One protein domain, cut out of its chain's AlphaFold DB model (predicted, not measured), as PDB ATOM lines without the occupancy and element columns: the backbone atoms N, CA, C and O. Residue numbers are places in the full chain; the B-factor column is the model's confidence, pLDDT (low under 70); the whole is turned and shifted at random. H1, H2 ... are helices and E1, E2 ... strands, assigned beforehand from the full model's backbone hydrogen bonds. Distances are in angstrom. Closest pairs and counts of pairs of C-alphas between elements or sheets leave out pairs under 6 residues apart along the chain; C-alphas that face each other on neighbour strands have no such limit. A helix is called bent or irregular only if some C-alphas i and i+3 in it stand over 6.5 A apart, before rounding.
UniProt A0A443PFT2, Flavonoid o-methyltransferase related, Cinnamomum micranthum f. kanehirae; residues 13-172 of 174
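This is residues 13 to 172 of the 174 residues of the protein "Flavonoid o-methyltransferase related" of Cinnamomum micranthum f. kanehirae (UniProt A0A443PFT2). A small head, in which H7 crosses H4, H6 crosses H5 and the hairpin of E1 and E2 packs on H5 and H7, has two arms: residues 52 to 60 stick out toward the far part of H3 and H2, and residues 157 to 172, mostly H10, stick out elsewhere. H1 lies off by itself on a long link. The printed part has 160 residues with ten named helices and two strands, in the order H1 to H7, E1, E2, H8, H9, H10; the two strands are antiparallel and the class is mostly helix. The whole is loose, with a radius of gyration of the C-alphas of 19.6 A, and flat, spanning 54 by 52 by 28 A.

Find C-alpha 13 at (125.658, 145.114, 73.393); from there H1 runs to residue 21. H2 holds residues 33 to 36, and H3 runs from 44 to 58 over 20.7 A. H4 begins at C-alpha 60, at (145.211, 124.104, 71.544), and reaches residue 72 after 19.3 A. Next come H5, residues 75 to 82, H6, residues 88 to 94, and H7, residues 99 to 114, 24.4 A long. E1 is residues 118 to 122 and E2 is 128 to 132, followed by H8, 134 to 137, and H9, 148 to 154. H10, residues 157 to 171, covers 23.5 A and ends at (148.597, 104.978, 55.558). H7 and H10 are irregular: C-alphas 100 and 103 are 7.2 A apart, and C-alphas 164 and 167 are 7.6 A apart.

Starting at H1, you find it apart from the other named elements. H2 and H3 are close but not clearly touching, with the closest C-alphas, Met 35 and Leu 48, 8.0 A apart. H3 and H4 meet only through their link. Look at Ser 66 and Leu 108, whose C-alphas, 6.6 A apart, are the closest of H4 and H7; these touch at a steep tilt of 60 degrees, opposite ways, H4 with residues 63 to 67 alone and H7 with 108 to 112 alone. H5 and H6 touch about perpendicular, at 89 degrees, closest at C-alphas 78 and 94, 7.3 A. H6 and H7 only just touch, with 3 pairs of C-alphas within 8 A, closest at Val 92 and Ala 102, 6.0 A. The closest C-alphas of H5 and E2 are Ile 79 and Val 131, 6.8 A; those of H7 and E1 are Val 113 and Ala 119, 5.3 A. In the hairpin of E1 and E2, N 121 and O 129 are within hydrogen-bond range at 2.9 A, and N 119 and O 131 at 3.0 A. H8 and H5 are close but not clearly touching, closest at C-alphas 136 and 76, 7.0 A. H9 only just touches H4, with 3 pairs of C-alphas within 8 A, closest at Leu 152 and Lys 68, 6.5 A. H9 and H10 are close but not clearly touching, closest at C-alphas 153 and 159, 6.9 A. Each O i to N i+4 pair is within hydrogen-bond range in H1, H3, H5, H6 and H9; H4 has 8 of 9, H7 8 of 12, and H10 4 of 11 beside 9 of 12 O i to N i+3 pairs, while H2 and H8 are too short for an O i to N i+4 pair.

The two C-alphas farthest apart are those of Asn 125 and Gly 172, at 63.0 A. The printed part has no cut, and the link from H1 to H2, 11 residues, is long. Read the B-factor column for the model's confidence: the mean pLDDT of the printed part is 87.0, and residues 27, 29 and 31 to 43 are under 70.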
ATOM      1  N   GLN A  13     125.165 143.975  72.619       83.75
ATOM      2  CA  GLN A  13     125.658 145.114  73.393       83.75
ATOM      3  C   GLN A  13     126.600 144.650  74.508       83.75
ATOM      4  O   GLN A  13     127.667 145.238  74.712       83.75
ATOM      5  N   GLU A  14     126.245 143.564  75.194       86.19
ATOM      6  CA  GLU A  14     127.087 142.905  76.189       86.19
ATOM      7  C   GLU A  14     128.391 142.405  75.553       86.19
ATOM      8  O   GLU A  14     129.472 142.628  76.110       86.19
ATOM      9  N   TRP A  15     128.327 141.781  74.372       85.00
ATOM     10  CA  TRP A  15     129.526 141.391  73.626       85.00
ATOM     11  C   TRP A  15     130.352 142.598  73.211       85.00
ATOM     12  O   TRP A  15     131.558 142.613  73.456       85.00
ATOM     13  N   HIS A  16     129.729 143.624  72.634       83.94
ATOM     14  CA  HIS A  16     130.418 144.834  72.206       83.94
ATOM     15  C   HIS A  16     131.224 145.441  73.355       83.94
ATOM     16  O   HIS A  16     132.422 145.681  73.201       83.94
ATOM     17  N   LYS A  17     130.615 145.575  74.538       85.81
ATOM     18  CA  LYS A  17     131.301 146.051  75.742       85.81
ATOM     19  C   LYS A  17     132.532 145.204  76.078       85.81
ATOM     20  O   LYS A  17     133.618 145.749  76.235       85.81
ATOM     21  N   ILE A  18     132.392 143.877  76.116       84.88
ATOM     22  CA  ILE A  18     133.507 142.959  76.408       84.88
ATOM     23  C   ILE A  18     134.636 143.098  75.380       84.88
ATOM     24  O   ILE A  18     135.813 143.081  75.744       84.88
ATOM     25  N   PHE A  19     134.304 143.215  74.094       83.69
ATOM     26  CA  PHE A  19     135.301 143.369  73.036       83.69
ATOM     27  C   PHE A  19     136.052 144.702  73.154       83.69
ATOM     28  O   PHE A  19     137.277 144.716  73.004       83.69
ATOM     29  N   MET A  20     135.356 145.790  73.481       83.25
ATOM     30  CA  MET A  20     135.977 147.095  73.714       83.25
ATOM     31  C   MET A  20     136.891 147.070  74.948       83.25
ATOM     32  O   MET A  20     138.054 147.462  74.845       83.25
ATOM     33  N   ASP A  21     136.435 146.500  76.069       79.44
ATOM     34  CA  ASP A  21     137.246 146.321  77.285       79.44
ATOM     35  C   ASP A  21     138.477 145.428  77.024       79.44
ATOM     36  O   ASP A  21     139.546 145.607  77.604       79.44
ATOM     37  N   ALA A  22     138.365 144.481  76.086       71.81
ATOM     38  CA  ALA A  22     139.460 143.635  75.619       71.81
ATOM     39  C   ALA A  22     140.416 144.322  74.616       71.81
ATOM     40  O   ALA A  22     141.320 143.655  74.089       71.81
ATOM     41  N   GLY A  23     140.224 145.613  74.328       78.12
ATOM     42  CA  GLY A  23     141.072 146.422  73.451       78.12
ATOM     43  C   GLY A  23     140.874 146.163  71.955       78.12
ATOM     44  O   GLY A  23     141.817 146.326  71.179       78.12
ATOM     45  N   PHE A  24     139.701 145.679  71.528       78.75
ATOM     46  CA  PHE A  24     139.301 145.711  70.116       78.75
ATOM     47  C   PHE A  24     138.696 147.079  69.779       78.75
ATOM     48  O   PHE A  24     137.977 147.644  70.588       78.75
ATOM     49  N   ASN A  25     138.933 147.573  68.564       77.25
ATOM     50  CA  ASN A  25     138.350 148.841  68.098       77.25
ATOM     51  C   ASN A  25     137.005 148.645  67.378       77.25
ATOM     52  O   ASN A  25     136.315 149.613  67.080       77.25
ATOM     53  N   GLN A  26     136.670 147.399  67.036       76.25
ATOM     54  CA  GLN A  26     135.437 147.023  66.355       76.25
ATOM     55  C   GLN A  26     135.089 145.568  66.678       76.25
ATOM     56  O   GLN A  26     135.978 144.716  66.770       76.25
ATOM     57  N   CYS A  27     133.795 145.286  66.810       67.31
ATOM     58  CA  CYS A  27     133.247 143.944  66.959       67.31
ATOM     59  C   CYS A  27     132.224 143.730  65.841       67.31
ATOM     60  O   CYS A  27     131.266 144.491  65.734       67.31
ATOM     61  N   LYS A  28     132.446 142.723  64.993       73.25
ATOM     62  CA  LYS A  28     131.450 142.242  64.035       73.25
ATOM     63  C   LYS A  28     131.123 140.814  64.427       73.25
ATOM     64  O   LYS A  28     131.974 139.935  64.283       73.25
ATOM     65  N   MET A  29     129.921 140.596  64.944       67.56
ATOM     66  CA  MET A  29     129.452 139.249  65.233       67.56
ATOM     67  C   MET A  29     129.006 138.617  63.921       67.56
ATOM     68  O   MET A  29     128.101 139.107  63.252       67.56
ATOM     69  N   ALA A  30     129.699 137.561  63.516       70.25
ATOM     70  CA  ALA A  30     129.267 136.715  62.418       70.25
ATOM     71  C   ALA A  30     128.748 135.409  63.024       70.25
ATOM     72  O   ALA A  30     129.444 134.839  63.873       70.25
ATOM     73  N   PRO A  31     127.563 134.925  62.617       60.31
ATOM     74  CA  PRO A  31     127.126 133.606  63.026       60.31
ATOM     75  C   PRO A  31     128.140 132.579  62.524       60.31
ATOM     76  O   PRO A  31     128.473 132.508  61.340       60.31
ATOM     77  N   VAL A  32     128.678 131.793  63.453       65.56
ATOM     78  CA  VAL A  32     129.447 130.609  63.093       65.56
ATOM     79  C   VAL A  32     128.407 129.560  62.725       65.56
ATOM     80  O   VAL A  32     127.701 129.092  63.611       65.56
ATOM     81  N   LEU A  33     128.313 129.207  61.438       55.78
ATOM     82  CA  LEU A  33     127.359 128.235  60.860       55.78
ATOM     83  C   LEU A  33     127.143 126.973  61.719       55.78
ATOM     84  O   LEU A  33     126.050 126.420  61.770       55.78
ATOM     85  N   ALA A  34     128.177 126.536  62.441       57.53
ATOM     86  CA  ALA A  34     128.103 125.388  63.335       57.53
ATOM     87  C   ALA A  34     127.199 125.590  64.574       57.53
ATOM     88  O   ALA A  34     126.711 124.598  65.099       57.53
ATOM     89  N   MET A  35     126.959 126.820  65.049       58.81
ATOM     90  CA  MET A  35     126.055 127.097  66.182       58.81
ATOM     91  C   MET A  35     124.588 127.279  65.767       58.81
ATOM     92  O   MET A  35     123.701 126.954  66.552       58.81
ATOM     93  N   GLU A  36     124.308 127.730  64.540       56.47
ATOM     94  CA  GLU A  36     122.926 127.856  64.042       56.47
ATOM     95  C   GLU A  36     122.245 126.486  63.912       56.47
ATOM     96  O   GLU A  36     121.085 126.334  64.284       56.47
ATOM     97  N   LEU A  37     122.999 125.459  63.505       55.28
ATOM     98  CA  LEU A  37     122.510 124.081  63.372       55.28
ATOM     99  C   LEU A  37     122.159 123.406  64.712       55.28
ATOM    100  O   LEU A  37     121.438 122.410  64.728       55.28
ATOM    101  N   ILE A  38     122.683 123.910  65.835       58.12
ATOM    102  CA  ILE A  38     122.515 123.294  67.162       58.12
ATOM    103  C   ILE A  38     121.240 123.783  67.856       58.12
ATOM    104  O   ILE A  38     120.657 123.059  68.660       58.12
ATOM    105  N   ARG A  39     120.765 124.985  67.514       56.69
ATOM    106  CA  ARG A  39     119.612 125.633  68.157       56.69
ATOM    107  C   ARG A  39     118.281 124.907  67.911       56.69
ATOM    108  O   ARG A  39     117.360 125.068  68.705       56.69
ATOM    109  N   GLU A  40     118.187 124.101  66.855       57.00
ATOM    110  CA  GLU A  40     116.950 123.419  66.440       57.00
ATOM    111  C   GLU A  40     116.889 121.924  66.824       57.00
ATOM    112  O   GLU A  40     115.901 121.259  66.521       57.00
ATOM    113  N   ARG A  41     117.913 121.368  67.495       58.16
ATOM    114  CA  ARG A  41     117.972 119.933  67.848       58.16
ATOM    115  C   ARG A  41     117.724 119.654  69.334       58.16
ATOM    116  O   ARG A  41     118.329 120.275  70.207       58.16
ATOM    117  N   GLU A  42     116.929 118.619  69.623       56.28
ATOM    118  CA  GLU A  42     116.961 117.937  70.924       56.28
ATOM    119  C   GLU A  42     118.396 117.434  71.193       56.28
ATOM    120  O   GLU A  42     119.026 116.843  70.315       56.28
ATOM    121  N   GLY A  43     118.950 117.735  72.376       66.62
ATOM    122  CA  GLY A  43     120.362 117.467  72.708       66.62
ATOM    123  C   GLY A  43     121.331 118.637  72.471       66.62
ATOM    124  O   GLY A  43     122.547 118.450  72.539       66.62
ATOM    125  N   ALA A  44     120.829 119.856  72.237       73.62
ATOM    126  CA  ALA A  44     121.645 121.053  71.997       73.62
ATOM    127  C   ALA A  44     122.784 121.263  73.019       73.62
ATOM    128  O   ALA A  44     123.886 121.655  72.642       73.62
ATOM    129  N   HIS A  45     122.562 120.963  74.305       76.94
ATOM    130  CA  HIS A  45     123.589 121.122  75.339       76.94
ATOM    131  C   HIS A  45     124.781 120.167  75.162       76.94
ATOM    132  O   HIS A  45     125.930 120.598  75.263       76.94
ATOM    133  N   GLU A  46     124.525 118.894  74.863       82.56
ATOM    134  CA  GLU A  46     125.576 117.895  74.628       82.56
ATOM    135  C   GLU A  46     126.365 118.218  73.355       82.56
ATOM    136  O   GLU A  46     127.595 118.156  73.349       82.56
ATOM    137  N   LEU A  47     125.675 118.663  72.299       81.62
ATOM    138  CA  LEU A  47     126.311 119.118  71.060       81.62
ATOM    139  C   LEU A  47     127.210 120.341  71.289       81.62
ATOM    140  O   LEU A  47     128.329 120.375  70.777       81.62
ATOM    141  N   LEU A  48     126.772 121.315  72.096       80.94
ATOM    142  CA  LEU A  48     127.590 122.474  72.471       80.94
ATOM    143  C   LEU A  48     128.841 122.064  73.256       80.94
ATOM    144  O   LEU A  48     129.927 122.588  73.003       80.94
ATOM    145  N   GLN A  49     128.718 121.123  74.197       83.06
ATOM    146  CA  GLN A  49     129.869 120.593  74.932       83.06
ATOM    147  C   GLN A  49     130.855 119.877  73.999       83.06
ATOM    148  O   GLN A  49     132.058 120.145  74.056       83.06
ATOM    149  N   ALA A  50     130.356 119.018  73.109       85.19
ATOM    150  CA  ALA A  50     131.176 118.316  72.126       85.19
ATOM    151  C   ALA A  50     131.895 119.299  71.189       85.19
ATOM    152  O   ALA A  50     133.095 119.172  70.945       85.19
ATOM    153  N   GLN A  51     131.199 120.336  70.725       83.56
ATOM    154  CA  GLN A  51     131.782 121.381  69.890       83.56
ATOM    155  C   GLN A  51     132.871 122.168  70.629       83.56
ATOM    156  O   GLN A  51     133.950 122.381  70.075       83.56
ATOM    157  N   ALA A  52     132.632 122.553  71.886       85.06
ATOM    158  CA  ALA A  52     133.636 123.213  72.716       85.06
ATOM    159  C   ALA A  52     134.883 122.332  72.885       85.06
ATOM    160  O   ALA A  52     136.007 122.818  72.750       85.06
ATOM    161  N   HIS A  53     134.698 121.029  73.107       87.62
ATOM    162  CA  HIS A  53     135.797 120.072  73.185       87.62
ATOM    163  C   HIS A  53     136.600 119.999  71.876       87.62
ATOM    164  O   HIS A  53     137.831 120.083  71.900       87.62
ATOM    165  N   VAL A  54     135.933 119.906  70.723       87.94
ATOM    166  CA  VAL A  54     136.593 119.898  69.407       87.94
ATOM    167  C   VAL A  54     137.359 121.202  69.169       87.94
ATOM    168  O   VAL A  54     138.528 121.166  68.789       87.94
ATOM    169  N   TRP A  55     136.757 122.359  69.453       87.00
ATOM    170  CA  TRP A  55     137.425 123.655  69.318       87.00
ATOM    171  C   TRP A  55     138.636 123.801  70.237       87.00
ATOM    172  O   TRP A  55     139.661 124.319  69.799       87.00
ATOM    173  N   ASN A  56     138.569 123.301  71.470       88.31
ATOM    174  CA  ASN A  56     139.718 123.295  72.377       88.31
ATOM    175  C   ASN A  56     140.898 122.523  71.804       88.31
ATOM    176  O   ASN A  56     142.031 122.985  71.908       88.31
ATOM    177  N   ASN A  57     140.631 121.390  71.155       89.94
ATOM    178  CA  ASN A  57     141.666 120.610  70.491       89.94
ATOM    179  C   ASN A  57     142.211 121.333  69.251       89.94
ATOM    180  O   ASN A  57     143.425 121.504  69.148       89.94
ATOM    181  N   ILE A  58     141.337 121.837  68.368       89.12
ATOM    182  CA  ILE A  58     141.728 122.581  67.154       89.12
ATOM    183  C   ILE A  58     142.597 123.798  67.498       89.12
ATOM    184  O   ILE A  58     143.596 124.052  66.832       89.12
ATOM    185  N   PHE A  59     142.248 124.548  68.545       88.00
ATOM    186  CA  PHE A  59     142.927 125.792  68.923       88.00
ATOM    187  C   PHE A  59     143.972 125.626  70.033       88.00
ATOM    188  O   PHE A  59     144.549 126.617  70.493       88.00
ATOM    189  N   SER A  60     144.254 124.395  70.467       88.31
ATOM    190  CA  SER A  60     145.211 124.104  71.544       88.31
ATOM    191  C   SER A  60     146.609 124.668  71.253       88.31
ATOM    192  O   SER A  60     147.237 125.257  72.139       88.31
ATOM    193  N   PHE A  61     147.052 124.605  69.990       90.19
ATOM    194  CA  PHE A  61     148.360 125.098  69.544       90.19
ATOM    195  C   PHE A  61     148.582 126.594  69.823       90.19
ATOM    196  O   PHE A  61     149.723 127.021  70.007       90.19
ATOM    197  N   ILE A  62     147.512 127.399  69.895       91.69
ATOM    198  CA  ILE A  62     147.600 128.848  70.125       91.69
ATOM    199  C   ILE A  62     148.260 129.136  71.475       91.69
ATOM    200  O   ILE A  62     149.086 130.044  71.568       91.69
ATOM    201  N   SER A  63     147.937 128.361  72.517       90.88
ATOM    202  CA  SER A  63     148.555 128.524  73.839       90.88
ATOM    203  C   SER A  63     150.059 128.224  73.791       90.88
ATOM    204  O   SER A  63     150.847 129.011  74.314       90.88
ATOM    205  N   SER A  64     150.473 127.163  73.090       94.56
ATOM    206  CA  SER A  64     151.890 126.807  72.907       94.56
ATOM    207  C   SER A  64     152.659 127.878  72.129       94.56
ATOM    208  O   SER A  64     153.723 128.321  72.563       94.56
ATOM    209  N   MET A  65     152.102 128.360  71.015       95.19
ATOM    210  CA  MET A  65     152.726 129.418  70.208       95.19
ATOM    211  C   MET A  65     152.783 130.760  70.944       95.19
ATOM    212  O   MET A  65     153.751 131.506  70.805       95.19
ATOM    213  N   SER A  66     151.787 131.055  71.778       95.81
ATOM    214  CA  SER A  66     151.786 132.245  72.634       95.81
ATOM    215  C   SER A  66     152.885 132.181  73.693       95.81
ATOM    216  O   SER A  66     153.560 133.178  73.946       95.81
ATOM    217  N   LEU A  67     153.116 131.005  74.282       96.50
ATOM    218  CA  LEU A  67     154.206 130.804  75.234       96.50
ATOM    219  C   LEU A  67     155.575 130.920  74.555       96.50
ATOM    220  O   LEU A  67     156.449 131.618  75.070       96.50
ATOM    221  N   LYS A  68     155.738 130.316  73.368       96.44
ATOM    222  CA  LYS A  68     156.927 130.500  72.518       96.44
ATOM    223  C   LYS A  68     157.194 131.986  72.274       96.44
ATOM    224  O   LYS A  68     158.318 132.441  72.468       96.44
ATOM    225  N   CYS A  69     156.160 132.746  71.912       95.88
ATOM    226  CA  CYS A  69     156.255 134.186  71.699       95.88
ATOM    227  C   CYS A  69     156.747 134.922  72.956       95.88
ATOM    228  O   CYS A  69     157.669 135.727  72.864       95.88
ATOM    229  N   ALA A  70     156.202 134.611  74.136       96.50
ATOM    230  CA  ALA A  70     156.629 135.243  75.385       96.50
ATOM    231  C   ALA A  70     158.100 134.967  75.730       96.50
ATOM    232  O   ALA A  70     158.800 135.881  76.171       96.50
ATOM    233  N   VAL A  71     158.583 133.745  75.479       96.12
ATOM    234  CA  VAL A  71     160.002 133.384  75.644       96.12
ATOM    235  C   VAL A  71     160.882 134.137  74.647       96.12
ATOM    236  O   VAL A  71     161.891 134.720  75.039       96.12
ATOM    237  N   GLN A  72     160.492 134.188  73.371       95.25
ATOM    238  CA  GLN A  72     161.252 134.893  72.332       95.25
ATOM    239  C   GLN A  72     161.312 136.407  72.566       95.25
ATOM    240  O   GLN A  72     162.354 137.017  72.344       95.25
ATOM    241  N   LEU A  73     160.223 137.005  73.054       94.81
ATOM    242  CA  LEU A  73     160.161 138.422  73.421       94.81
ATOM    243  C   LEU A  73     160.875 138.737  74.746       94.81
ATOM    244  O   LEU A  73     160.997 139.907  75.096       94.81
ATOM    245  N   GLY A  74     161.325 137.724  75.495       95.44
ATOM    246  CA  GLY A  74     161.983 137.913  76.789       95.44
ATOM    247  C   GLY A  74     161.053 138.426  77.889       95.44
ATOM    248  O   GLY A  74     161.535 138.949  78.888       95.44
ATOM    249  N   ILE A  75     159.730 138.276  77.737       96.69
ATOM    250  CA  ILE A  75     158.732 138.774  78.704       96.69
ATOM    251  C   ILE A  75     159.002 138.222  80.107       96.69
ATOM    252  O   ILE A  75     158.872 138.940  81.095       96.69
ATOM    253  N   LEU A  76     159.389 136.947  80.191       96.44
ATOM    254  CA  LEU A  76     159.639 136.274  81.460       96.44
ATOM    255  C   LEU A  76     160.815 136.915  82.202       96.44
ATOM    256  O   LEU A  76     160.686 137.246  83.379       96.44
ATOM    257  N   ASP A  77     161.927 137.128  81.499       95.75
ATOM    258  CA  ASP A  77     163.133 137.729  82.067       95.75
ATOM    259  C   ASP A  77     162.893 139.211  82.419       95.75
ATOM    260  O   ASP A  77     163.320 139.670  83.474       95.75
ATOM    261  N   ILE A  78     162.142 139.951  81.592       96.62
ATOM    262  CA  ILE A  78     161.755 141.348  81.859       96.62
ATOM    263  C   ILE A  78     160.976 141.461  83.177       96.62
ATOM    264  O   ILE A  78     161.307 142.293  84.021       96.62
ATOM    265  N   ILE A  79     159.964 140.608  83.378       96.62
ATOM    266  CA  ILE A  79     159.164 140.609  84.610       96.62
ATOM    267  C   ILE A  79     160.015 140.168  85.810       96.62
ATOM    268  O   ILE A  79     159.914 140.774  86.877       96.62
ATOM    269  N   GLN A  80     160.878 139.158  85.649       95.44
ATOM    270  CA  GLN A  80     161.786 138.701  86.708       95.44
ATOM    271  C   GLN A  80     162.744 139.813  87.156       95.44
ATOM    272  O   GLN A  80     162.874 140.069  88.353       95.44
ATOM    273  N   ASN A  81     163.382 140.491  86.203       94.94
ATOM    274  CA  ASN A  81     164.400 141.509  86.465       94.94
ATOM    275  C   ASN A  81     163.816 142.800  87.051       94.94
ATOM    276  O   ASN A  81     164.529 143.561  87.698       94.94
ATOM    277  N   HIS A  82     162.519 143.042  86.868       94.88
ATOM    278  CA  HIS A  82     161.829 144.177  87.476       94.88
ATOM    279  C   HIS A  82     161.600 144.016  88.986       94.88
ATOM    280  O   HIS A  82     161.432 145.011  89.688       94.88
ATOM    281  N   GLY A  83     161.584 142.781  89.503       91.31
ATOM    282  CA  GLY A  83     161.566 142.488  90.943       91.31
ATOM    283  C   GLY A  83     160.257 142.790  91.694       91.31
ATOM    284  O   GLY A  83     160.139 142.434  92.864       91.31
ATOM    285  N   ARG A  84     159.258 143.399  91.043       93.38
ATOM    286  CA  ARG A  84     157.905 143.662  91.576       93.38
ATOM    287  C   ARG A  84     156.838 143.402  90.505       93.38
ATOM    288  O   ARG A  84     157.201 143.377  89.323       93.38
ATOM    289  N   PRO A  85     155.545 143.263  90.867       95.75
ATOM    290  CA  PRO A  85     154.496 143.051  89.874       95.75
ATOM    291  C   PRO A  85     154.519 144.159  88.822       95.75
ATOM    292  O   PRO A  85     154.479 145.349  89.146       95.75
ATOM    293  N   MET A  86     154.643 143.753  87.560       96.50
ATOM    294  CA  MET A  86     154.860 144.664  86.438       96.50
ATOM    295  C   MET A  86     153.531 145.004  85.773       96.50
ATOM    296  O   MET A  86     152.829 144.118  85.288       96.50
ATOM    297  N   THR A  87     153.178 146.281  85.725       95.19
ATOM    298  CA  THR A  87     151.954 146.736  85.055       95.19
ATOM    299  C   THR A  87     152.039 146.532  83.540       95.19
ATOM    300  O   THR A  87     153.120 146.422  82.958       95.19
ATOM    301  N   LEU A  88     150.888 146.525  82.863       92.81
ATOM    302  CA  LEU A  88     150.845 146.434  81.401       92.81
ATOM    303  C   LEU A  88     151.619 147.569  80.718       92.81
ATOM    304  O   LEU A  88     152.311 147.323  79.732       92.81
ATOM    305  N   SER A  89     151.514 148.798  81.227       92.31
ATOM    306  CA  SER A  89     152.221 149.959  80.679       92.31
ATOM    307  C   SER A  89     153.735 149.821  80.796       92.31
ATOM    308  O   SER A  89     154.439 150.095  79.825       92.31
ATOM    309  N   GLU A  90     154.230 149.360  81.948       94.81
ATOM    310  CA  GLU A  90     155.659 149.106  82.164       94.81
ATOM    311  C   GLU A  90     156.152 147.998  81.228       94.81
ATOM    312  O   GLU A  90     157.149 148.180  80.533       94.81
ATOM    313  N   LEU A  91     155.402 146.898  81.115       95.00
ATOM    314  CA  LEU A  91     155.755 145.785  80.234       95.00
ATOM    315  C   LEU A  91     155.821 146.209  78.762       95.00
ATOM    316  O   LEU A  91     156.777 145.880  78.064       95.00
ATOM    317  N   VAL A  92     154.824 146.953  78.277       93.69
ATOM    318  CA  VAL A  92     154.812 147.463  76.898       93.69
ATOM    319  C   VAL A  92     155.991 148.405  76.651       93.69
ATOM    320  O   VAL A  92     156.573 148.353  75.571       93.69
ATOM    321  N   ALA A  93     156.360 149.234  77.630       93.25
ATOM    322  CA  ALA A  93     157.500 150.142  77.518       93.25
ATOM    323  C   ALA A  93     158.853 149.409  77.491       93.25
ATOM    324  O   ALA A  93     159.795 149.898  76.872       93.25
ATOM    325  N   SER A  94     158.956 148.241  78.134       93.94
ATOM    326  CA  SER A  94     160.169 147.410  78.138       93.94
ATOM    327  C   SER A  94     160.312 146.500  76.915       93.94
ATOM    328  O   SER A  94     161.389 145.952  76.685       93.94
ATOM    329  N   LEU A  95     159.247 146.306  76.134       92.62
ATOM    330  CA  LEU A  95     159.255 145.420  74.974       92.62
ATOM    331  C   LEU A  95     159.633 146.164  73.683       92.62
ATOM    332  O   LEU A  95     159.220 147.306  73.483       92.62
ATOM    333  N   PRO A  96     160.320 145.502  72.732       85.44
ATOM    334  CA  PRO A  96     160.619 146.060  71.411       85.44
ATOM    335  C   PRO A  96     159.377 146.028  70.495       85.44
ATOM    336  O   PRO A  96     159.401 145.481  69.392       85.44
ATOM    337  N   VAL A  97     158.249 146.565  70.961       82.12
ATOM    338  CA  VAL A  97     156.965 146.580  70.246       82.12
ATOM    339  C   VAL A  97     156.619 147.986  69.774       82.12
ATOM    340  O   VAL A  97     156.829 148.978  70.468       82.12
ATOM    341  N   THR A  98     156.040 148.094  68.578       80.94
ATOM    342  CA  THR A  98     155.509 149.372  68.097       80.94
ATOM    343  C   THR A  98     154.264 149.764  68.891       80.94
ATOM    344  O   THR A  98     153.478 148.910  69.307       80.94
ATOM    345  N   ARG A  99     154.023 151.072  69.048       73.31
ATOM    346  CA  ARG A  99     152.870 151.601  69.803       73.31
ATOM    347  C   ARG A  99     151.521 151.066  69.295       73.31
ATOM    348  O   ARG A  99     150.629 150.807  70.091       73.31
ATOM    349  N   ALA A 100     151.406 150.809  67.989       77.31
ATOM    350  CA  ALA A 100     150.221 150.209  67.367       77.31
ATOM    351  C   ALA A 100     149.947 148.754  67.807       77.31
ATOM    352  O   ALA A 100     148.824 148.270  67.691       77.31
ATOM    353  N   ARG A 101     150.962 148.041  68.313       77.94
ATOM    354  CA  ARG A 101     150.860 146.645  68.765       77.94
ATOM    355  C   ARG A 101     150.735 146.506  70.283       77.94
ATOM    356  O   ARG A 101     150.509 145.397  70.755       77.94
ATOM    357  N   ALA A 102     150.791 147.605  71.038       79.31
ATOM    358  CA  ALA A 102     150.665 147.608  72.496       79.31
ATOM    359  C   ALA A 102     149.383 146.907  72.990       79.31
ATOM    360  O   ALA A 102     149.434 146.095  73.913       79.31
ATOM    361  N   SER A 103     148.247 147.132  72.319       79.31
ATOM    362  CA  SER A 103     146.967 146.479  72.642       79.31
ATOM    363  C   SER A 103     147.001 144.951  72.492       79.31
ATOM    364  O   SER A 103     146.266 144.234  73.170       79.31
ATOM    365  N   HIS A 104     147.888 144.421  71.645       87.19
ATOM    366  CA  HIS A 104     148.028 142.983  71.424       87.19
ATOM    367  C   HIS A 104     148.835 142.307  72.539       87.19
ATOM    368  O   HIS A 104     148.570 141.146  72.856       87.19
ATOM    369  N   VAL A 105     149.753 143.034  73.190       91.88
ATOM    370  CA  VAL A 105     150.503 142.537  74.358       91.88
ATOM    371  C   VAL A 105     149.546 142.210  75.500       91.88
ATOM    372  O   VAL A 105     149.644 141.140  76.093       91.88
ATOM    373  N   HIS A 106     148.554 143.072  75.747       90.44
ATOM    374  CA  HIS A 106     147.536 142.819  76.767       90.44
ATOM    375  C   HIS A 106     146.818 141.480  76.552       90.44
ATOM    376  O   HIS A 106     146.650 140.697  77.485       90.44
ATOM    377  N   ARG A 107     146.429 141.176  75.310       91.00
ATOM    378  CA  ARG A 107     145.738 139.922  74.977       91.00
ATOM    379  C   ARG A 107     146.622 138.700  75.117       91.00
ATOM    380  O   ARG A 107     146.155 137.680  75.622       91.00
ATOM    381  N   LEU A 108     147.871 138.808  74.668       93.75
ATOM    382  CA  LEU A 108     148.868 137.762  74.849       93.75
ATOM    383  C   LEU A 108     149.014 137.444  76.341       93.75
ATOM    384  O   LEU A 108     148.856 136.294  76.746       93.75
ATOM    385  N   MET A 109     149.212 138.473  77.166       95.81
ATOM    386  CA  MET A 109     149.345 138.315  78.612       95.81
ATOM    387  C   MET A 109     148.082 137.744  79.247       95.81
ATOM    388  O   MET A 109     148.179 136.823  80.049       95.81
ATOM    389  N   ARG A 110     146.889 138.197  78.849       93.19
ATOM    390  CA  ARG A 110     145.622 137.642  79.344       93.19
ATOM    391  C   ARG A 110     145.505 136.142  79.070       93.19
ATOM    392  O   ARG A 110     145.099 135.389  79.952       93.19
ATOM    393  N   LEU A 111     145.884 135.695  77.871       93.75
ATOM    394  CA  LEU A 111     145.891 134.274  77.517       93.75
ATOM    395  C   LEU A 111     146.905 133.479  78.353       93.75
ATOM    396  O   LEU A 111     146.595 132.373  78.796       93.75
ATOM    397  N   LEU A 112     148.102 134.025  78.571       95.75
ATOM    398  CA  LEU A 112     149.160 133.357  79.330       95.75
ATOM    399  C   LEU A 112     148.884 133.333  80.840       95.75
ATOM    400  O   LEU A 112     149.236 132.354  81.496       95.75
ATOM    401  N   VAL A 113     148.200 134.350  81.375       96.38
ATOM    402  CA  VAL A 113     147.662 134.347  82.743       96.38
ATOM    403  C   VAL A 113     146.621 133.244  82.888       96.38
ATOM    404  O   VAL A 113     146.732 132.393  83.763       96.38
ATOM    405  N   HIS A 114     145.645 133.197  81.979       93.19
ATOM    406  CA  HIS A 114     144.614 132.160  82.000       93.19
ATOM    407  C   HIS A 114     145.192 130.744  81.824       93.19
ATOM    408  O   HIS A 114     144.675 129.791  82.395       93.19
ATOM    409  N   SER A 115     146.290 130.606  81.074       93.44
ATOM    410  CA  SER A 115     147.007 129.333  80.902       93.44
ATOM    411  C   SER A 115     147.939 128.995  82.081       93.44
ATOM    412  O   SER A 115     148.650 127.996  82.020       93.44
ATOM    413  N   GLY A 116     147.971 129.814  83.140       95.44
ATOM    414  CA  GLY A 116     148.702 129.542  84.381       95.44
ATOM    415  C   GLY A 116     150.200 129.857  84.357       95.44
ATOM    416  O   GLY A 116     150.911 129.501  85.297       95.44
ATOM    417  N   PHE A 117     150.712 130.525  83.319       96.88
ATOM    418  CA  PHE A 117     152.120 130.942  83.263       96.88
ATOM    419  C   PHE A 117     152.369 132.249  84.018       96.88
ATOM    420  O   PHE A 117     153.436 132.437  84.589       96.88
ATOM    421  N   PHE A 118     151.376 133.128  84.086       97.81
ATOM    422  CA  PHE A 118     151.459 134.374  84.847       97.81
ATOM    423  C   PHE A 118     150.263 134.494  85.786       97.81
ATOM    424  O   PHE A 118     149.246 133.827  85.602       97.81
ATOM    425  N   ALA A 119     150.373 135.361  86.780       97.12
ATOM    426  CA  ALA A 119     149.251 135.763  87.614       97.12
ATOM    427  C   ALA A 119     149.184 137.288  87.700       97.12
ATOM    428  O   ALA A 119     150.179 137.974  87.458       97.12
ATOM    429  N   LEU A 120     148.003 137.807  88.026       96.19
ATOM    430  CA  LEU A 120     147.824 139.206  88.392       96.19
ATOM    431  C   LEU A 120     147.945 139.336  89.910       96.19
ATOM    432  O   LEU A 120     147.354 138.554  90.655       96.19
ATOM    433  N   GLN A 121     148.717 140.318  90.359       95.19
ATOM    434  CA  GLN A 121     148.870 140.671  91.764       95.19
ATOM    435  C   GLN A 121     148.615 142.168  91.935       95.19
ATOM    436  O   GLN A 121     149.132 142.980  91.167       95.19
ATOM    437  N   LYS A 122     147.829 142.533  92.951       91.50
ATOM    438  CA  LYS A 122     147.606 143.937  93.308       91.50
ATOM    439  C   LYS A 122     148.873 144.546  93.891       91.50
ATOM    440  O   LYS A 122     149.474 143.989  94.810       91.50
ATOM    441  N   ASN A 123     149.228 145.713  93.387       82.12
ATOM    442  CA  ASN A 123     150.254 146.573  93.941       82.12
ATOM    443  C   ASN A 123     149.690 147.394  95.111       82.12
ATOM    444  O   ASN A 123     148.480 147.587  95.240       82.12
ATOM    445  N   GLY A 124     150.579 147.920  95.960       77.94
ATOM    446  CA  GLY A 124     150.195 148.730  97.127       77.94
ATOM    447  C   GLY A 124     149.454 150.034  96.793       77.94
ATOM    448  O   GLY A 124     148.825 150.617  97.665       77.94
ATOM    449  N   ASN A 125     149.500 150.473  95.536       78.69
ATOM    450  CA  ASN A 125     148.797 151.636  94.990       78.69
ATOM    451  C   ASN A 125     147.432 151.296  94.350       78.69
ATOM    452  O   ASN A 125     146.753 152.204  93.883       78.69
ATOM    453  N   GLY A 126     147.012 150.024  94.343       80.12
ATOM    454  CA  GLY A 126     145.709 149.577  93.835       80.12
ATOM    455  C   GLY A 126     145.712 149.025  92.405       80.12
ATOM    456  O   GLY A 126     144.770 148.320  92.044       80.12
ATOM    457  N   ASP A 127     146.771 149.268  91.630       86.94
ATOM    458  CA  ASP A 127     146.920 148.740  90.268       86.94
ATOM    459  C   ASP A 127     147.302 147.253  90.264       86.94
ATOM    460  O   ASP A 127     147.993 146.775  91.161       86.94
ATOM    461  N   GLU A 128     146.907 146.508  89.232       92.75
ATOM    462  CA  GLU A 128     147.306 145.107  89.059       92.75
ATOM    463  C   GLU A 128     148.541 144.979  88.157       92.75
ATOM    464  O   GLU A 128     148.626 145.575  87.081       92.75
ATOM    465  N   GLY A 129     149.506 144.169  88.594       95.81
ATOM    466  CA  GLY A 129     150.718 143.845  87.850       95.81
ATOM    467  C   GLY A 129     150.865 142.346  87.602       95.81
ATOM    468  O   GLY A 129     150.364 141.512  88.356       95.81
ATOM    469  N   TYR A 130     151.576 141.997  86.537       97.38
ATOM    470  CA  TYR A 130     151.918 140.628  86.187       97.38
ATOM    471  C   TYR A 130     153.057 140.106  87.065       97.38
ATOM    472  O   TYR A 130     154.071 140.782  87.258       97.38
ATOM    473  N   VAL A 131     152.909 138.870  87.537       97.56
ATOM    474  CA  VAL A 131     153.943 138.107  88.246       97.56
ATOM    475  C   VAL A 131     154.131 136.727  87.623       97.56
ATOM    476  O   VAL A 131     153.217 136.172  87.007       97.56
ATOM    477  N   LEU A 132     155.324 136.161  87.804       97.19
ATOM    478  CA  LEU A 132     155.666 134.813  87.353       97.19
ATOM    479  C   LEU A 132     155.072 133.739  88.271       97.19
ATOM    480  O   LEU A 132     155.236 133.794  89.492       97.19
ATOM    481  N   THR A 133     154.460 132.708  87.686       97.31
ATOM    482  CA  THR A 133     154.096 131.473  88.403       97.31
ATOM    483  C   THR A 133     155.262 130.483  88.431       97.31
ATOM    484  O   THR A 133     156.261 130.662  87.728       97.31
ATOM    485  N   ALA A 134     155.134 129.397  89.202       95.75
ATOM    486  CA  ALA A 134     156.112 128.304  89.201       95.75
ATOM    487  C   ALA A 134     156.400 127.772  87.781       95.75
ATOM    488  O   ALA A 134     157.561 127.572  87.432       95.75
ATOM    489  N   SER A 135     155.369 127.642  86.941       95.56
ATOM    490  CA  SER A 135     155.489 127.165  85.558       95.56
ATOM    491  C   SER A 135     156.348 128.087  84.693       95.56
ATOM    492  O   SER A 135     157.231 127.621  83.982       95.56
ATOM    493  N   SER A 136     156.138 129.406  84.770       95.56
ATOM    494  CA  SER A 136     156.967 130.363  84.015       95.56
ATOM    495  C   SER A 136     158.405 130.465  84.528       95.56
ATOM    496  O   SER A 136     159.313 130.685  83.735       95.56
ATOM    497  N   LYS A 137     158.658 130.240  85.823       95.38
ATOM    498  CA  LYS A 137     160.025 130.262  86.373       95.38
ATOM    499  C   LYS A 137     160.916 129.168  85.782       95.38
ATOM    500  O   LYS A 137     162.117 129.381  85.641       95.38
ATOM    501  N   LEU A 138     160.336 128.039  85.365       96.38
ATOM    502  CA  LEU A 138     161.052 126.980  84.643       96.38
ATOM    503  C   LEU A 138     161.540 127.420  83.256       96.38
ATOM    504  O   LEU A 138     162.346 126.726  82.656       96.38
ATOM    505  N   LEU A 139     161.067 128.551  82.733       96.25
ATOM    506  CA  LEU A 139     161.404 129.062  81.404       96.25
ATOM    507  C   LEU A 139     162.351 130.278  81.456       96.25
ATOM    508  O   LEU A 139     162.686 130.840  80.416       96.25
ATOM    509  N   LEU A 140     162.818 130.693  82.636       95.31
ATOM    510  CA  LEU A 140     163.790 131.787  82.761       95.31
ATOM    511  C   LEU A 140     165.147 131.395  82.172       95.31
ATOM    512  O   LEU A 140     165.586 130.256  82.350       95.31
ATOM    513  N   LYS A 141     165.833 132.321  81.493       88.06
ATOM    514  CA  LYS A 141     167.119 132.027  80.829       88.06
ATOM    515  C   LYS A 141     168.248 131.728  81.809       88.06
ATOM    516  O   LYS A 141     169.092 130.887  81.525       88.06
ATOM    517  N   GLU A 142     168.250 132.396  82.957       77.69
ATOM    518  CA  GLU A 142     169.331 132.300  83.948       77.69
ATOM    519  C   GLU A 142     169.238 131.053  84.844       77.69
ATOM    520  O   GLU A 142     170.149 130.761  85.618       77.69
ATOM    521  N   SER A 143     168.155 130.277  84.736       79.25
ATOM    522  CA  SER A 143     168.016 129.035  85.491       79.25
ATOM    523  C   SER A 143     168.842 127.910  84.864       79.25
ATOM    524  O   SER A 143     168.688 127.598  83.684       79.25
ATOM    525  N   ARG A 144     169.646 127.206  85.677       79.00
ATOM    526  CA  ARG A 144     170.363 125.984  85.249       79.00
ATOM    527  C   ARG A 144     169.430 124.889  84.721       79.00
ATOM    528  O   ARG A 144     169.874 124.025  83.976       79.00
ATOM    529  N   THR A 145     168.159 124.916  85.114       83.38
ATOM    530  CA  THR A 145     167.126 123.945  84.721       83.38
ATOM    531  C   THR A 145     166.108 124.543  83.749       83.38
ATOM    532  O   THR A 145     164.961 124.098  83.703       83.38
ATOM    533  N   SER A 146     166.501 125.569  82.987       93.12
ATOM    534  CA  SER A 146     165.609 126.227  82.035       93.12
ATOM    535  C   SER A 146     165.083 125.257  80.974       93.12
ATOM    536  O   SER A 146     165.848 124.634  80.239       93.12
ATOM    537  N   LEU A 147     163.760 125.186  80.844       95.31
ATOM    538  CA  LEU A 147     163.048 124.457  79.797       95.31
ATOM    539  C   LEU A 147     162.874 125.286  78.518       95.31
ATOM    540  O   LEU A 147     162.358 124.772  77.528       95.31
ATOM    541  N   SER A 148     163.306 126.550  78.499       95.12
ATOM    542  CA  SER A 148     163.160 127.419  77.326       95.12
ATOM    543  C   SER A 148     163.825 126.870  76.061       95.12
ATOM    544  O   SER A 148     163.155 126.851  75.028       95.12
ATOM    545  N   PRO A 149     165.073 126.354  76.089       94.62
ATOM    546  CA  PRO A 149     165.674 125.740  74.904       94.62
ATOM    547  C   PRO A 149     164.851 124.562  74.374       94.62
ATOM    548  O   PRO A 149     164.655 124.439  73.168       94.62
ATOM    549  N   PHE A 150     164.311 123.736  75.274       94.31
ATOM    550  CA  PHE A 150     163.482 122.591  74.907       94.31
ATOM    551  C   PHE A 150     162.135 123.022  74.312       94.31
ATOM    552  O   PHE A 150     161.732 122.506  73.272       94.31
ATOM    553  N   LEU A 151     161.470 124.014  74.912       95.12
ATOM    554  CA  LEU A 151     160.247 124.608  74.369       95.12
ATOM    555  C   LEU A 151     160.478 125.157  72.954       95.12
ATOM    556  O   LEU A 151     159.677 124.903  72.058       95.12
ATOM    557  N   LEU A 152     161.566 125.908  72.748       95.56
ATOM    558  CA  LEU A 152     161.896 126.491  71.447       95.56
ATOM    559  C   LEU A 152     162.220 125.420  70.404       95.56
ATOM    560  O   LEU A 152     161.785 125.570  69.267       95.56
ATOM    561  N   LEU A 153     162.922 124.351  70.794       95.56
ATOM    562  CA  LEU A 153     163.227 123.211  69.930       95.56
ATOM    563  C   LEU A 153     161.955 122.468  69.505       95.56
ATOM    564  O   LEU A 153     161.736 122.265  68.317       95.56
ATOM    565  N   MET A 154     161.099 122.096  70.459       94.81
ATOM    566  CA  MET A 154     159.881 121.321  70.183       94.81
ATOM    567  C   MET A 154     158.852 122.098  69.362       94.81
ATOM    568  O   MET A 154     158.088 121.509  68.602       94.81
ATOM    569  N   LEU A 155     158.823 123.420  69.524       95.12
ATOM    570  CA  LEU A 155     157.920 124.309  68.801       95.12
ATOM    571  C   LEU A 155     158.593 124.966  67.591       95.12
ATOM    572  O   LEU A 155     158.046 125.924  67.035       95.12
ATOM    573  N   ASP A 156     159.791 124.527  67.205       94.38
ATOM    574  CA  ASP A 156     160.434 124.972  65.976       94.38
ATOM    575  C   ASP A 156     159.665 124.473  64.748       94.38
ATOM    576  O   ASP A 156     159.012 123.428  64.779       94.38
ATOM    577  N   GLN A 157     159.743 125.223  63.648       92.12
ATOM    578  CA  GLN A 157     159.089 124.836  62.404       92.12
ATOM    579  C   GLN A 157     159.542 123.448  61.940       92.12
ATOM    580  O   GLN A 157     158.701 122.664  61.511       92.12
ATOM    581  N   MET A 158     160.830 123.116  62.071       92.56
ATOM    582  CA  MET A 158     161.346 121.805  61.685       92.56
ATOM    583  C   MET A 158     160.781 120.685  62.562       92.56
ATOM    584  O   MET A 158     160.374 119.652  62.043       92.56
ATOM    585  N   ALA A 159     160.698 120.884  63.878       91.62
ATOM    586  CA  ALA A 159     160.135 119.880  64.783       91.62
ATOM    587  C   ALA A 159     158.620 119.689  64.586       91.62
ATOM    588  O   ALA A 159     158.102 118.587  64.770       91.62
ATOM    589  N   MET A 160     157.907 120.746  64.185       92.56
ATOM    590  CA  MET A 160     156.470 120.688  63.904       92.56
ATOM    591  C   MET A 160     156.142 120.141  62.507       92.56
ATOM    592  O   MET A 160     155.062 119.589  62.308       92.56
ATOM    593  N   TYR A 161     157.054 120.255  61.541       93.44
ATOM    594  CA  TYR A 161     156.784 119.896  60.149       93.44
ATOM    595  C   TYR A 161     156.375 118.422  59.936       93.44
ATOM    596  O   TYR A 161     155.390 118.191  59.230       93.44
ATOM    597  N   PRO A 162     157.021 117.418  60.568       92.50
ATOM    598  CA  PRO A 162     156.646 116.010  60.413       92.50
ATOM    599  C   PRO A 162     155.192 115.692  60.778       92.50
ATOM    600  O   PRO A 162     154.595 114.798  60.181       92.50
ATOM    601  N   TRP A 163     154.587 116.444  61.704       90.44
ATOM    602  CA  TRP A 163     153.203 116.222  62.140       90.44
ATOM    603  C   TRP A 163     152.177 116.448  61.021       90.44
ATOM    604  O   TRP A 163     151.085 115.887  61.061       90.44
ATOM    605  N   HIS A 164     152.531 117.199  59.973       92.62
ATOM    606  CA  HIS A 164     151.688 117.351  58.783       92.62
ATOM    607  C   HIS A 164     151.611 116.083  57.922       92.62
ATOM    608  O   HIS A 164     150.708 115.953  57.097       92.62
ATOM    609  N   PHE A 165     152.542 115.148  58.107       93.06
ATOM    610  CA  PHE A 165     152.641 113.917  57.326       93.06
ATOM    611  C   PHE A 165     152.202 112.686  58.115       93.06
ATOM    612  O   PHE A 165     152.203 111.594  57.555       93.06
ATOM    613  N   SER A 166     151.775 112.836  59.375       90.69
ATOM    614  CA  SER A 166     151.395 111.704  60.227       90.69
ATOM    615  C   SER A 166     150.316 110.825  59.594       90.69
ATOM    616  O   SER A 166     150.428 109.607  59.645       90.69
ATOM    617  N   SER A 167     149.311 111.408  58.930       93.44
ATOM    618  CA  SER A 167     148.287 110.621  58.225       93.44
ATOM    619  C   SER A 167     148.867 109.787  57.082       93.44
ATOM    620  O   SER A 167     148.503 108.624  56.959       93.44
ATOM    621  N   LYS A 168     149.789 110.349  56.287       92.25
ATOM    622  CA  LYS A 168     150.475 109.607  55.214       92.25
ATOM    623  C   LYS A 168     151.355 108.500  55.788       92.25
ATOM    624  O   LYS A 168     151.313 107.377  55.315       92.25
ATOM    625  N   TRP A 169     152.077 108.798  56.869       91.56
ATOM    626  CA  TRP A 169     152.899 107.816  57.573       91.56
ATOM    627  C   TRP A 169     152.078 106.614  58.071       91.56
ATOM    628  O   TRP A 169     152.502 105.478  57.897       91.56
ATOM    629  N   PHE A 170     150.884 106.845  58.631       92.50
ATOM    630  CA  PHE A 170     149.981 105.765  59.053       92.50
ATOM    631  C   PHE A 170     149.354 104.989  57.893       92.50
ATOM    632  O   PHE A 170     149.033 103.816  58.062       92.50
ATOM    633  N   GLN A 171     149.135 105.639  56.749       93.12
ATOM    634  CA  GLN A 171     148.597 104.978  55.558       93.12
ATOM    635  C   GLN A 171     149.596 103.983  54.958       93.12
ATOM    636  O   GLN A 171     149.161 103.046  54.297       93.12
ATOM    637  N   GLY A 172     150.889 104.141  55.268       81.44
ATOM    638  CA  GLY A 172     151.964 103.377  54.653       81.44
ATOM    639  C   GLY A 172     152.158 103.814  53.203       81.44
ATOM    640  O   GLY A 172     151.196 104.025  52.469       81.44
TER     641      GLY A 172